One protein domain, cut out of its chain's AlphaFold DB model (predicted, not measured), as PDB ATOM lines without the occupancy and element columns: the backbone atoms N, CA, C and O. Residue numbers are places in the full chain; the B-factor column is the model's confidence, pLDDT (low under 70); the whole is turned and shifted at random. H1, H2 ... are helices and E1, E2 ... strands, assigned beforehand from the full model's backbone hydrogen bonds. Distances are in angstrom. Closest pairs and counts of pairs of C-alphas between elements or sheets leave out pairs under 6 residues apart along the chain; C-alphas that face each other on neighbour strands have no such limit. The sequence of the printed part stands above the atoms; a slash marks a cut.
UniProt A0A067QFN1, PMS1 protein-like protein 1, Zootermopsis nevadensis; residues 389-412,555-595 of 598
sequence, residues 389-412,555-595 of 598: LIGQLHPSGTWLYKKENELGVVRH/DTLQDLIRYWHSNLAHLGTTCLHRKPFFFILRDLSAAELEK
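AT A GLANCE: This is residues 389 to 412 and 555 to 595 of the 598 residues of the protein "PMS1 protein-like protein 1" of Zootermopsis nevadensis (UniProt A0A067QFN1). A strongly twisted sheet of four antiparallel strands makes the body, with the helix H1 near one end of it, and the unnamed loop of residues 568 to 581 swings out from H1 and comes back to the edge strand E4. The short helix H2 follows E4 at one end of the longest axis, and the loop lies at the other end. The printed part has 65 residues with two named helices and four named strands, along the chain E1 E2 E3 H1 E4 H2; the sheet's order is E1, E2, E3, E4, and the class is mixed, helices and strands. The whole is only just loose, close to compact, with a radius of gyration of the C-alphas of 13.1 A and spans of 40 by 30 by 23 A.

HOW THE PARTS SIT: Begin with the sheet, at its inner strands E2, residues 398 to 403, and E3, residues 406 to 410: this hairpin is antiparallel at 149 degrees, with N 401 and O 408 within hydrogen-bond range at 2.9 A. On the other side of E2 look for the edge strand E1, residues 389 to 393, which forms a hairpin with E2 at 154 degrees; N 393 and O 398 are 2.8 A apart. E1, E2 and E3 make a meander, each strand the antiparallel neighbour of the one before. Beside E3 find the other edge strand, E4, residues 582 to 587, antiparallel to E3 at 154 degrees, with N 409 and O 583 at 2.8 A. H1, residues 555 to 567, is on the sheet but only grazes it, with residues 555 to 561; its closest C-alphas to E1 are those of Gln 558 and Leu 389, 6.5 A apart. H2, residues 589 to 593, is not on the sheet; it is apart from H1, and only just apart from E3, with the closest C-alphas 8.0 A apart. In H1 every O i to N i+4 pair is within hydrogen-bond range; in H2 0 of 1 is, beside 1 of 2 O i to N i+3 pairs.

IN THESE COORDINATES: Find C-alpha 389 at (-34.580, 2.270, -37.366), where E1 begins and runs 11.5 A. E2 spans 16.3 A, E3 12.3 A and E4 13.7 A. Then go to C-alpha 555 at (-31.392, 2.448, -29.295); from there H1 runs 18.1 A. H2, 7.2 A long, ends at C-alpha 593, (-35.289, 3.633, -61.315).

THE WHOLE: The two C-alphas farthest apart are those of Leu 576 and Lys 595, at 41.2 A. Residues 413 to 554 are not printed, and C-alphas 412 and 555 are 12.1 A apart across this cut. Of the links that are printed whole, H1 to E4 is long, with 14 residues, and the others are tight. Mean pLDDT of the printed part is 81.9; the model's confidence is under 70 at residue 395 and residues 589 to 595.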
ATOM      1  N   LEU A 389     -33.476   1.390 -37.752       89.25
ATOM      2  CA  LEU A 389     -34.580   2.270 -37.366       89.25
ATOM      3  C   LEU A 389     -34.386   3.700 -37.875       89.25
ATOM      4  O   LEU A 389     -33.377   4.348 -37.582       89.25
ATOM      5  N   ILE A 390     -35.407   4.224 -38.553       87.00
ATOM      6  CA  ILE A 390     -35.453   5.610 -39.032       87.00
ATOM      7  C   ILE A 390     -36.001   6.518 -37.926       87.00
ATOM      8  O   ILE A 390     -35.322   7.443 -37.491       87.00
ATOM      9  N   GLY A 391     -37.212   6.234 -37.442       84.56
ATOM     10  CA  GLY A 391     -37.919   7.080 -36.484       84.56
ATOM     11  C   GLY A 391     -39.272   6.506 -36.067       84.56
ATOM     12  O   GLY A 391     -39.715   5.482 -36.594       84.56
ATOM     13  N   GLN A 392     -39.922   7.168 -35.111       88.94
ATOM     14  CA  GLN A 392     -41.220   6.769 -34.572       88.94
ATOM     15  C   GLN A 392     -42.354   7.598 -35.188       88.94
ATOM     16  O   GLN A 392     -42.283   8.823 -35.249       88.94
ATOM     17  N   LEU A 393     -43.426   6.925 -35.601       83.19
ATOM     18  CA  LEU A 393     -44.678   7.535 -36.027       83.19
ATOM     19  C   LEU A 393     -45.513   7.915 -34.799       83.19
ATOM     20  O   LEU A 393     -45.964   7.060 -34.031       83.19
ATOM     21  N   HIS A 394     -45.730   9.214 -34.626       72.38
ATOM     22  CA  HIS A 394     -46.677   9.764 -33.661       72.38
ATOM     23  C   HIS A 394     -48.080   9.837 -34.305       72.38
ATOM     24  O   HIS A 394     -48.156  10.151 -35.492       72.38
ATOM     25  N   PRO A 395     -49.192   9.557 -33.593       69.56
ATOM     26  CA  PRO A 395     -49.314   9.204 -32.173       69.56
ATOM     27  C   PRO A 395     -49.284   7.692 -31.878       69.56
ATOM     28  O   PRO A 395     -49.350   7.296 -30.717       69.56
ATOM     29  N   SER A 396     -49.195   6.827 -32.894       72.12
ATOM     30  CA  SER A 396     -49.340   5.367 -32.737       72.12
ATOM     31  C   SER A 396     -48.159   4.668 -32.047       72.12
ATOM     32  O   SER A 396     -48.235   3.470 -31.772       72.12
ATOM     33  N   GLY A 397     -47.048   5.374 -31.809       76.06
ATOM     34  CA  GLY A 397     -45.835   4.839 -31.178       76.06
ATOM     35  C   GLY A 397     -45.084   3.813 -32.039       76.06
ATOM     36  O   GLY A 397     -44.151   3.158 -31.569       76.06
ATOM     37  N   THR A 398     -45.490   3.661 -33.297       84.62
ATOM     38  CA  THR A 398     -45.021   2.617 -34.212       84.62
ATOM     39  C   THR A 398     -43.705   3.024 -34.873       84.62
ATOM     40  O   THR A 398     -43.534   4.183 -35.236       84.62
ATOM     41  N   TRP A 399     -42.762   2.098 -35.041       89.31
ATOM     42  CA  TRP A 399     -41.415   2.418 -35.525       89.31
ATOM     43  C   TRP A 399     -41.225   2.090 -37.006       89.31
ATOM     44  O   TRP A 399     -41.608   1.010 -37.445       89.31
ATOM     45  N   LEU A 400     -40.594   2.994 -37.757       90.38
ATOM     46  CA  LEU A 400     -40.168   2.769 -39.141       90.38
ATOM     47  C   LEU A 400     -38.744   2.202 -39.196       90.38
ATOM     48  O   LEU A 400     -37.855   2.683 -38.488       90.38
ATOM     49  N   TYR A 401     -38.520   1.239 -40.088       90.69
ATOM     50  CA  TYR A 401     -37.208   0.674 -40.398       90.69
ATOM     51  C   TYR A 401     -36.903   0.724 -41.900       90.69
ATOM     52  O   TYR A 401     -37.809   0.635 -42.726       90.69
ATOM     53  N   LYS A 402     -35.612   0.804 -42.237       87.75
ATOM     54  CA  LYS A 402     -35.060   0.473 -43.557       87.75
ATOM     55  C   LYS A 402     -34.233  -0.810 -43.435       87.75
ATOM     56  O   LYS A 402     -33.395  -0.902 -42.542       87.75
ATOM     57  N   LYS A 403     -34.450  -1.781 -44.316       85.38
ATOM     58  CA  LYS A 403     -33.633  -2.997 -44.461       85.38
ATOM     59  C   LYS A 403     -33.307  -3.143 -45.941       85.38
ATOM     60  O   LYS A 403     -34.221  -3.351 -46.721       85.38
ATOM     61  N   GLU A 404     -32.039  -3.027 -46.326       82.44
ATOM     62  CA  GLU A 404     -31.631  -3.019 -47.744       82.44
ATOM     63  C   GLU A 404     -32.448  -1.988 -48.545       82.44
ATOM     64  O   GLU A 404     -32.303  -0.792 -48.284       82.44
ATOM     65  N   ASN A 405     -33.335  -2.432 -49.442       82.88
ATOM     66  CA  ASN A 405     -34.292  -1.582 -50.156       82.88
ATOM     67  C   ASN A 405     -35.736  -1.644 -49.619       82.88
ATOM     68  O   ASN A 405     -36.592  -0.901 -50.072       82.88
ATOM     69  N   GLU A 406     -36.034  -2.428 -48.588       87.69
ATOM     70  CA  GLU A 406     -37.357  -2.459 -47.958       87.69
ATOM     71  C   GLU A 406     -37.517  -1.314 -46.942       87.69
ATOM     72  O   GLU A 406     -36.763  -1.207 -45.967       87.69
ATOM     73  N   LEU A 407     -38.553  -0.489 -47.121       88.62
ATOM     74  CA  LEU A 407     -39.098   0.377 -46.076       88.62
ATOM     75  C   LEU A 407     -40.245  -0.358 -45.378       88.62
ATOM     76  O   LEU A 407     -41.181  -0.827 -46.031       88.62
ATOM     77  N   GLY A 408     -40.218  -0.417 -44.048       89.31
ATOM     78  CA  GLY A 408     -41.240  -1.121 -43.282       89.31
ATOM     79  C   GLY A 408     -41.487  -0.576 -41.880       89.31
ATOM     80  O   GLY A 408     -40.901   0.410 -41.438       89.31
ATOM     81  N   VAL A 409     -42.390  -1.252 -41.176       90.25
ATOM     82  CA  VAL A 409     -42.886  -0.945 -39.834       90.25
ATOM     83  C   VAL A 409     -42.574  -2.082 -38.859       90.25
ATOM     84  O   VAL A 409     -42.832  -3.251 -39.150       90.25
ATOM     85  N   VAL A 410     -42.081  -1.732 -37.666       89.50
ATOM     86  CA  VAL A 410     -41.869  -2.644 -36.533       89.50
ATOM     87  C   VAL A 410     -42.947  -2.436 -35.465       89.50
ATOM     88  O   VAL A 410     -43.053  -1.364 -34.860       89.50
ATOM     89  N   ARG A 411     -43.696  -3.496 -35.138       86.81
ATOM     90  CA  ARG A 411     -44.505  -3.561 -33.909       86.81
ATOM     91  C   ARG A 411     -43.605  -3.946 -32.738       86.81
ATOM     92  O   ARG A 411     -43.478  -5.131 -32.424       86.81
ATOM     93  N   HIS A 412     -43.009  -2.949 -32.083       86.81
ATOM     94  CA  HIS A 412     -42.027  -3.155 -31.007       86.81
ATOM     95  C   HIS A 412     -42.490  -4.143 -29.919       86.81
ATOM     96  O   HIS A 412     -41.719  -5.015 -29.530       86.81
ATOM     97  N   ASP A 555     -32.585   3.272 -29.457       87.69
ATOM     98  CA  ASP A 555     -31.392   2.448 -29.295       87.69
ATOM     99  C   ASP A 555     -31.739   1.109 -28.627       87.69
ATOM    100  O   ASP A 555     -31.315   0.061 -29.110       87.69
ATOM    101  N   THR A 556     -32.647   1.100 -27.641       88.06
ATOM    102  CA  THR A 556     -33.188  -0.142 -27.057       88.06
ATOM    103  C   THR A 556     -33.916  -1.004 -28.093       88.06
ATOM    104  O   THR A 556     -33.739  -2.223 -28.121       88.06
ATOM    105  N   LEU A 557     -34.724  -0.405 -28.980       89.00
ATOM    106  CA  LEU A 557     -35.378  -1.165 -30.050       89.00
ATOM    107  C   LEU A 557     -34.366  -1.664 -31.093       89.00
ATOM    108  O   LEU A 557     -34.497  -2.787 -31.576       89.00
ATOM    109  N   GLN A 558     -33.344  -0.873 -31.418       90.06
ATOM    110  CA  GLN A 558     -32.293  -1.264 -32.353       90.06
ATOM    111  C   GLN A 558     -31.452  -2.424 -31.801       90.06
ATOM    112  O   GLN A 558     -31.114  -3.346 -32.546       90.06
ATOM    113  N   ASP A 559     -31.170  -2.413 -30.497       90.50
ATOM    114  CA  ASP A 559     -30.523  -3.502 -29.771       90.50
ATOM    115  C   ASP A 559     -31.378  -4.777 -29.769       90.50
ATOM    116  O   ASP A 559     -30.855  -5.864 -30.024       90.50
ATOM    117  N   LEU A 560     -32.694  -4.660 -29.555       89.81
ATOM    118  CA  LEU A 560     -33.633  -5.786 -29.641       89.81
ATOM    119  C   LEU A 560     -33.712  -6.381 -31.052       89.81
ATOM    120  O   LEU A 560     -33.740  -7.603 -31.192       89.81
ATOM    121  N   ILE A 561     -33.707  -5.541 -32.092       90.44
ATOM    122  CA  ILE A 561     -33.658  -5.983 -33.494       90.44
ATOM    123  C   ILE A 561     -32.341  -6.712 -33.775       90.44
ATOM    124  O   ILE A 561     -32.373  -7.807 -34.336       90.44
ATOM    125  N   ARG A 562     -31.193  -6.159 -33.346       90.44
ATOM    126  CA  ARG A 562     -29.882  -6.820 -33.482       90.44
ATOM    127  C   ARG A 562     -29.869  -8.176 -32.763       90.44
ATOM    128  O   ARG A 562     -29.484  -9.174 -33.365       90.44
ATOM    129  N   TYR A 563     -30.358  -8.243 -31.521       90.06
ATOM    130  CA  TYR A 563     -30.446  -9.494 -30.760       90.06
ATOM    131  C   TYR A 563     -31.343 -10.537 -31.442       90.06
ATOM    132  O   TYR A 563     -30.941 -11.696 -31.565       90.06
ATOM    133  N   TRP A 564     -32.535 -10.143 -31.902       90.31
ATOM    134  CA  TRP A 564     -33.442 -11.043 -32.615       90.31
ATOM    135  C   TRP A 564     -32.819 -11.553 -33.918       90.31
ATOM    136  O   TRP A 564     -32.859 -12.755 -34.167       90.31
ATOM    137  N   HIS A 565     -32.181 -10.683 -34.709       87.50
ATOM    138  CA  HIS A 565     -31.559 -11.078 -35.977       87.50
ATOM    139  C   HIS A 565     -30.453 -12.118 -35.771       87.50
ATOM    140  O   HIS A 565     -30.414 -13.124 -36.472       87.50
ATOM    141  N   SER A 566     -29.596 -11.922 -34.763       87.62
ATOM    142  CA  SER A 566     -28.495 -12.846 -34.466       87.62
ATOM    143  C   SER A 566     -28.928 -14.173 -33.834       87.62
ATOM    144  O   SER A 566     -28.261 -15.176 -34.059       87.62
ATOM    145  N   ASN A 567     -29.999 -14.200 -33.030       84.38
ATOM    146  CA  ASN A 567     -30.331 -15.369 -32.197       84.38
ATOM    147  C   ASN A 567     -31.644 -16.071 -32.580       84.38
ATOM    148  O   ASN A 567     -31.792 -17.261 -32.325       84.38
ATOM    149  N   LEU A 568     -32.608 -15.352 -33.161       85.44
ATOM    150  CA  LEU A 568     -34.008 -15.786 -33.280       85.44
ATOM    151  C   LEU A 568     -34.582 -15.671 -34.704       85.44
ATOM    152  O   LEU A 568     -35.703 -16.117 -34.927       85.44
ATOM    153  N   ALA A 569     -33.843 -15.129 -35.680       79.50
ATOM    154  CA  ALA A 569     -34.321 -14.985 -37.063       79.50
ATOM    155  C   ALA A 569     -34.805 -16.312 -37.681       79.50
ATOM    156  O   ALA A 569     -35.797 -16.337 -38.408       79.50
ATOM    157  N   HIS A 570     -34.155 -17.426 -37.327       78.94
ATOM    158  CA  HIS A 570     -34.511 -18.777 -37.771       78.94
ATOM    159  C   HIS A 570     -35.865 -19.289 -37.232       78.94
ATOM    160  O   HIS A 570     -36.406 -20.252 -37.765       78.94
ATOM    161  N   LEU A 571     -36.421 -18.648 -36.198       77.75
ATOM    162  CA  LEU A 571     -37.713 -18.986 -35.582       77.75
ATOM    163  C   LEU A 571     -38.879 -18.177 -36.183       77.75
ATOM    164  O   LEU A 571     -40.039 -18.405 -35.838       77.75
ATOM    165  N   GLY A 572     -38.583 -17.252 -37.104       79.75
ATOM    166  CA  GLY A 572     -39.564 -16.459 -37.838       79.75
ATOM    167  C   GLY A 572     -39.896 -15.095 -37.221       79.75
ATOM    168  O   GLY A 572     -39.333 -14.649 -36.221       79.75
ATOM    169  N   THR A 573     -40.821 -14.395 -37.882       81.12
ATOM    170  CA  THR A 573     -41.140 -12.970 -37.663       81.12
ATOM    171  C   THR A 573     -42.483 -12.738 -36.958       81.12
ATOM    172  O   THR A 573     -43.005 -11.619 -36.960       81.12
ATOM    173  N   THR A 574     -43.075 -13.780 -36.363       86.06
ATOM    174  CA  THR A 574     -44.377 -13.729 -35.676       86.06
ATOM    175  C   THR A 574     -44.235 -13.702 -34.159       86.06
ATOM    176  O   THR A 574     -43.425 -14.438 -33.607       86.06
ATOM    177  N   CYS A 575     -45.074 -12.920 -33.470       83.31
ATOM    178  CA  CYS A 575     -45.139 -12.964 -32.007       83.31
ATOM    179  C   CYS A 575     -45.955 -14.160 -31.485       83.31
ATOM    180  O   CYS A 575     -46.574 -14.890 -32.259       83.31
ATOM    181  N   LEU A 576     -46.023 -14.317 -30.156       81.00
ATOM    182  CA  LEU A 576     -46.789 -15.368 -29.459       81.00
ATOM    183  C   LEU A 576     -48.259 -15.470 -29.905       81.00
ATOM    184  O   LEU A 576     -48.857 -16.542 -29.873       81.00
ATOM    185  N   HIS A 577     -48.817 -14.356 -30.376       80.19
ATOM    186  CA  HIS A 577     -50.172 -14.227 -30.905       80.19
ATOM    187  C   HIS A 577     -50.287 -14.556 -32.413       80.19
ATOM    188  O   HIS A 577     -51.287 -14.208 -33.037       80.19
ATOM    189  N   ARG A 578     -49.253 -15.163 -33.019       81.38
ATOM    190  CA  ARG A 578     -49.110 -15.485 -34.460       81.38
ATOM    191  C   ARG A 578     -49.209 -14.288 -35.420       81.38
ATOM    192  O   ARG A 578     -49.366 -14.468 -36.623       81.38
ATOM    193  N   LYS A 579     -49.090 -13.057 -34.915       84.31
ATOM    194  CA  LYS A 579     -49.112 -11.829 -35.730       84.31
ATOM    195  C   LYS A 579     -47.680 -11.418 -36.093       84.31
ATOM    196  O   LYS A 579     -46.861 -11.330 -35.171       84.31
ATOM    197  N   PRO A 580     -47.361 -11.095 -37.362       85.44
ATOM    198  CA  PRO A 580     -46.035 -10.609 -37.732       85.44
ATOM    199  C   PRO A 580     -45.697  -9.310 -36.987       85.44
ATOM    200  O   PRO A 580     -46.591  -8.511 -36.679       85.44
ATOM    201  N   PHE A 581     -44.433  -9.112 -36.613       87.94
ATOM    202  CA  PHE A 581     -43.955  -7.861 -36.001       87.94
ATOM    203  C   PHE A 581     -43.145  -6.976 -36.951       87.94
ATOM    204  O   PHE A 581     -42.983  -5.799 -36.639       87.94
ATOM    205  N   PHE A 582     -42.736  -7.488 -38.113       86.50
ATOM    206  CA  PHE A 582     -42.268  -6.692 -39.248       86.50
ATOM    207  C   PHE A 582     -43.349  -6.647 -40.336       86.50
ATOM    208  O   PHE A 582     -43.930  -7.680 -40.667       86.50
ATOM    209  N   PHE A 583     -43.607  -5.461 -40.884       86.00
ATOM    210  CA  PHE A 583     -44.497  -5.233 -42.025       86.00
ATOM    211  C   PHE A 583     -43.747  -4.424 -43.076       86.00
ATOM    212  O   PHE A 583     -43.263  -3.338 -42.768       86.00
ATOM    213  N   ILE A 584     -43.668  -4.918 -44.307       86.75
ATOM    214  CA  ILE A 584     -43.092  -4.161 -45.423       86.75
ATOM    215  C   ILE A 584     -44.162  -3.178 -45.920       86.75
ATOM    216  O   ILE A 584     -45.313  -3.567 -46.108       86.75
ATOM    217  N   LEU A 585     -43.796  -1.905 -46.089       85.38
ATOM    218  CA  LEU A 585     -44.671  -0.860 -46.634       85.38
ATOM    219  C   LEU A 585     -44.404  -0.610 -48.120       85.38
ATOM    220  O   LEU A 585     -45.341  -0.400 -48.887       85.38
ATOM    221  N   ARG A 586     -43.127  -0.579 -48.517       82.69
ATOM    222  CA  ARG A 586     -42.697  -0.310 -49.892       82.69
ATOM    223  C   ARG A 586     -41.304  -0.890 -50.120       82.69
ATOM    224  O   ARG A 586     -40.426  -0.710 -49.279       82.69
ATOM    225  N   ASP A 587     -41.107  -1.521 -51.271       81.25
ATOM    226  CA  ASP A 587     -39.771  -1.763 -51.813       81.25
ATOM    227  C   ASP A 587     -39.294  -0.501 -52.557       81.25
ATOM    228  O   ASP A 587     -40.016   0.077 -53.373       81.25
ATOM    229  N   LEU A 588     -38.102  -0.030 -52.203       74.56
ATOM    230  CA  LEU A 588     -37.444   1.155 -52.744       74.56
ATOM    231  C   LEU A 588     -36.640   0.841 -54.013       74.56
ATOM    232  O   LEU A 588     -36.229   1.785 -54.681       74.56
ATOM    233  N   SER A 589     -36.484  -0.435 -54.390       69.56
ATOM    234  CA  SER A 589     -35.858  -0.845 -55.660       69.56
ATOM    235  C   SER A 589     -36.510  -0.172 -56.877       69.56
ATOM    236  O   SER A 589     -35.821   0.289 -57.784       69.56
ATOM    237  N   ALA A 590     -37.836  -0.006 -56.848       59.94
ATOM    238  CA  ALA A 590     -38.593   0.718 -57.868       59.94
ATOM    239  C   ALA A 590     -38.331   2.240 -57.862       59.94
ATOM    240  O   ALA A 590     -38.369   2.877 -58.910       59.94
ATOM    241  N   ALA A 591     -38.029   2.834 -56.702       58.16
ATOM    242  CA  ALA A 591     -37.812   4.279 -56.555       58.16
ATOM    243  C   ALA A 591     -36.389   4.731 -56.941       58.16
ATOM    244  O   ALA A 591     -36.117   5.930 -57.039       58.16
ATOM    245  N   GLU A 592     -35.464   3.787 -57.131       54.97
ATOM    246  CA  GLU A 592     -34.118   4.059 -57.648       54.97
ATOM    247  C   GLU A 592     -34.093   4.115 -59.186       54.97
ATOM    248  O   GLU A 592     -33.232   4.797 -59.741       54.97
ATOM    249  N   LEU A 593     -35.083   3.514 -59.864       51.47
ATOM    250  CA  LEU A 593     -35.289   3.633 -61.315       51.47
ATOM    251  C   LEU A 593     -35.835   5.015 -61.712       51.47
ATOM    252  O   LEU A 593     -35.263   5.659 -62.585       51.47
ATOM    253  N   GLU A 594     -36.848   5.537 -61.006       51.97
ATOM    254  CA  GLU A 594     -37.422   6.880 -61.265       51.97
ATOM    255  C   GLU A 594     -36.396   8.028 -61.130       51.97
ATOM    256  O   GLU A 594     -36.608   9.127 -61.636       51.97
ATOM    257  N   LYS A 595     -35.263   7.790 -60.452       52.97
ATOM    258  CA  LYS A 595     -34.158   8.756 -60.312       52.97
ATOM    259  C   LYS A 595     -33.099   8.680 -61.412       52.97
ATOM    260  O   LYS A 595     -32.183   9.496 -61.392       52.97
TER     261      LYS A 595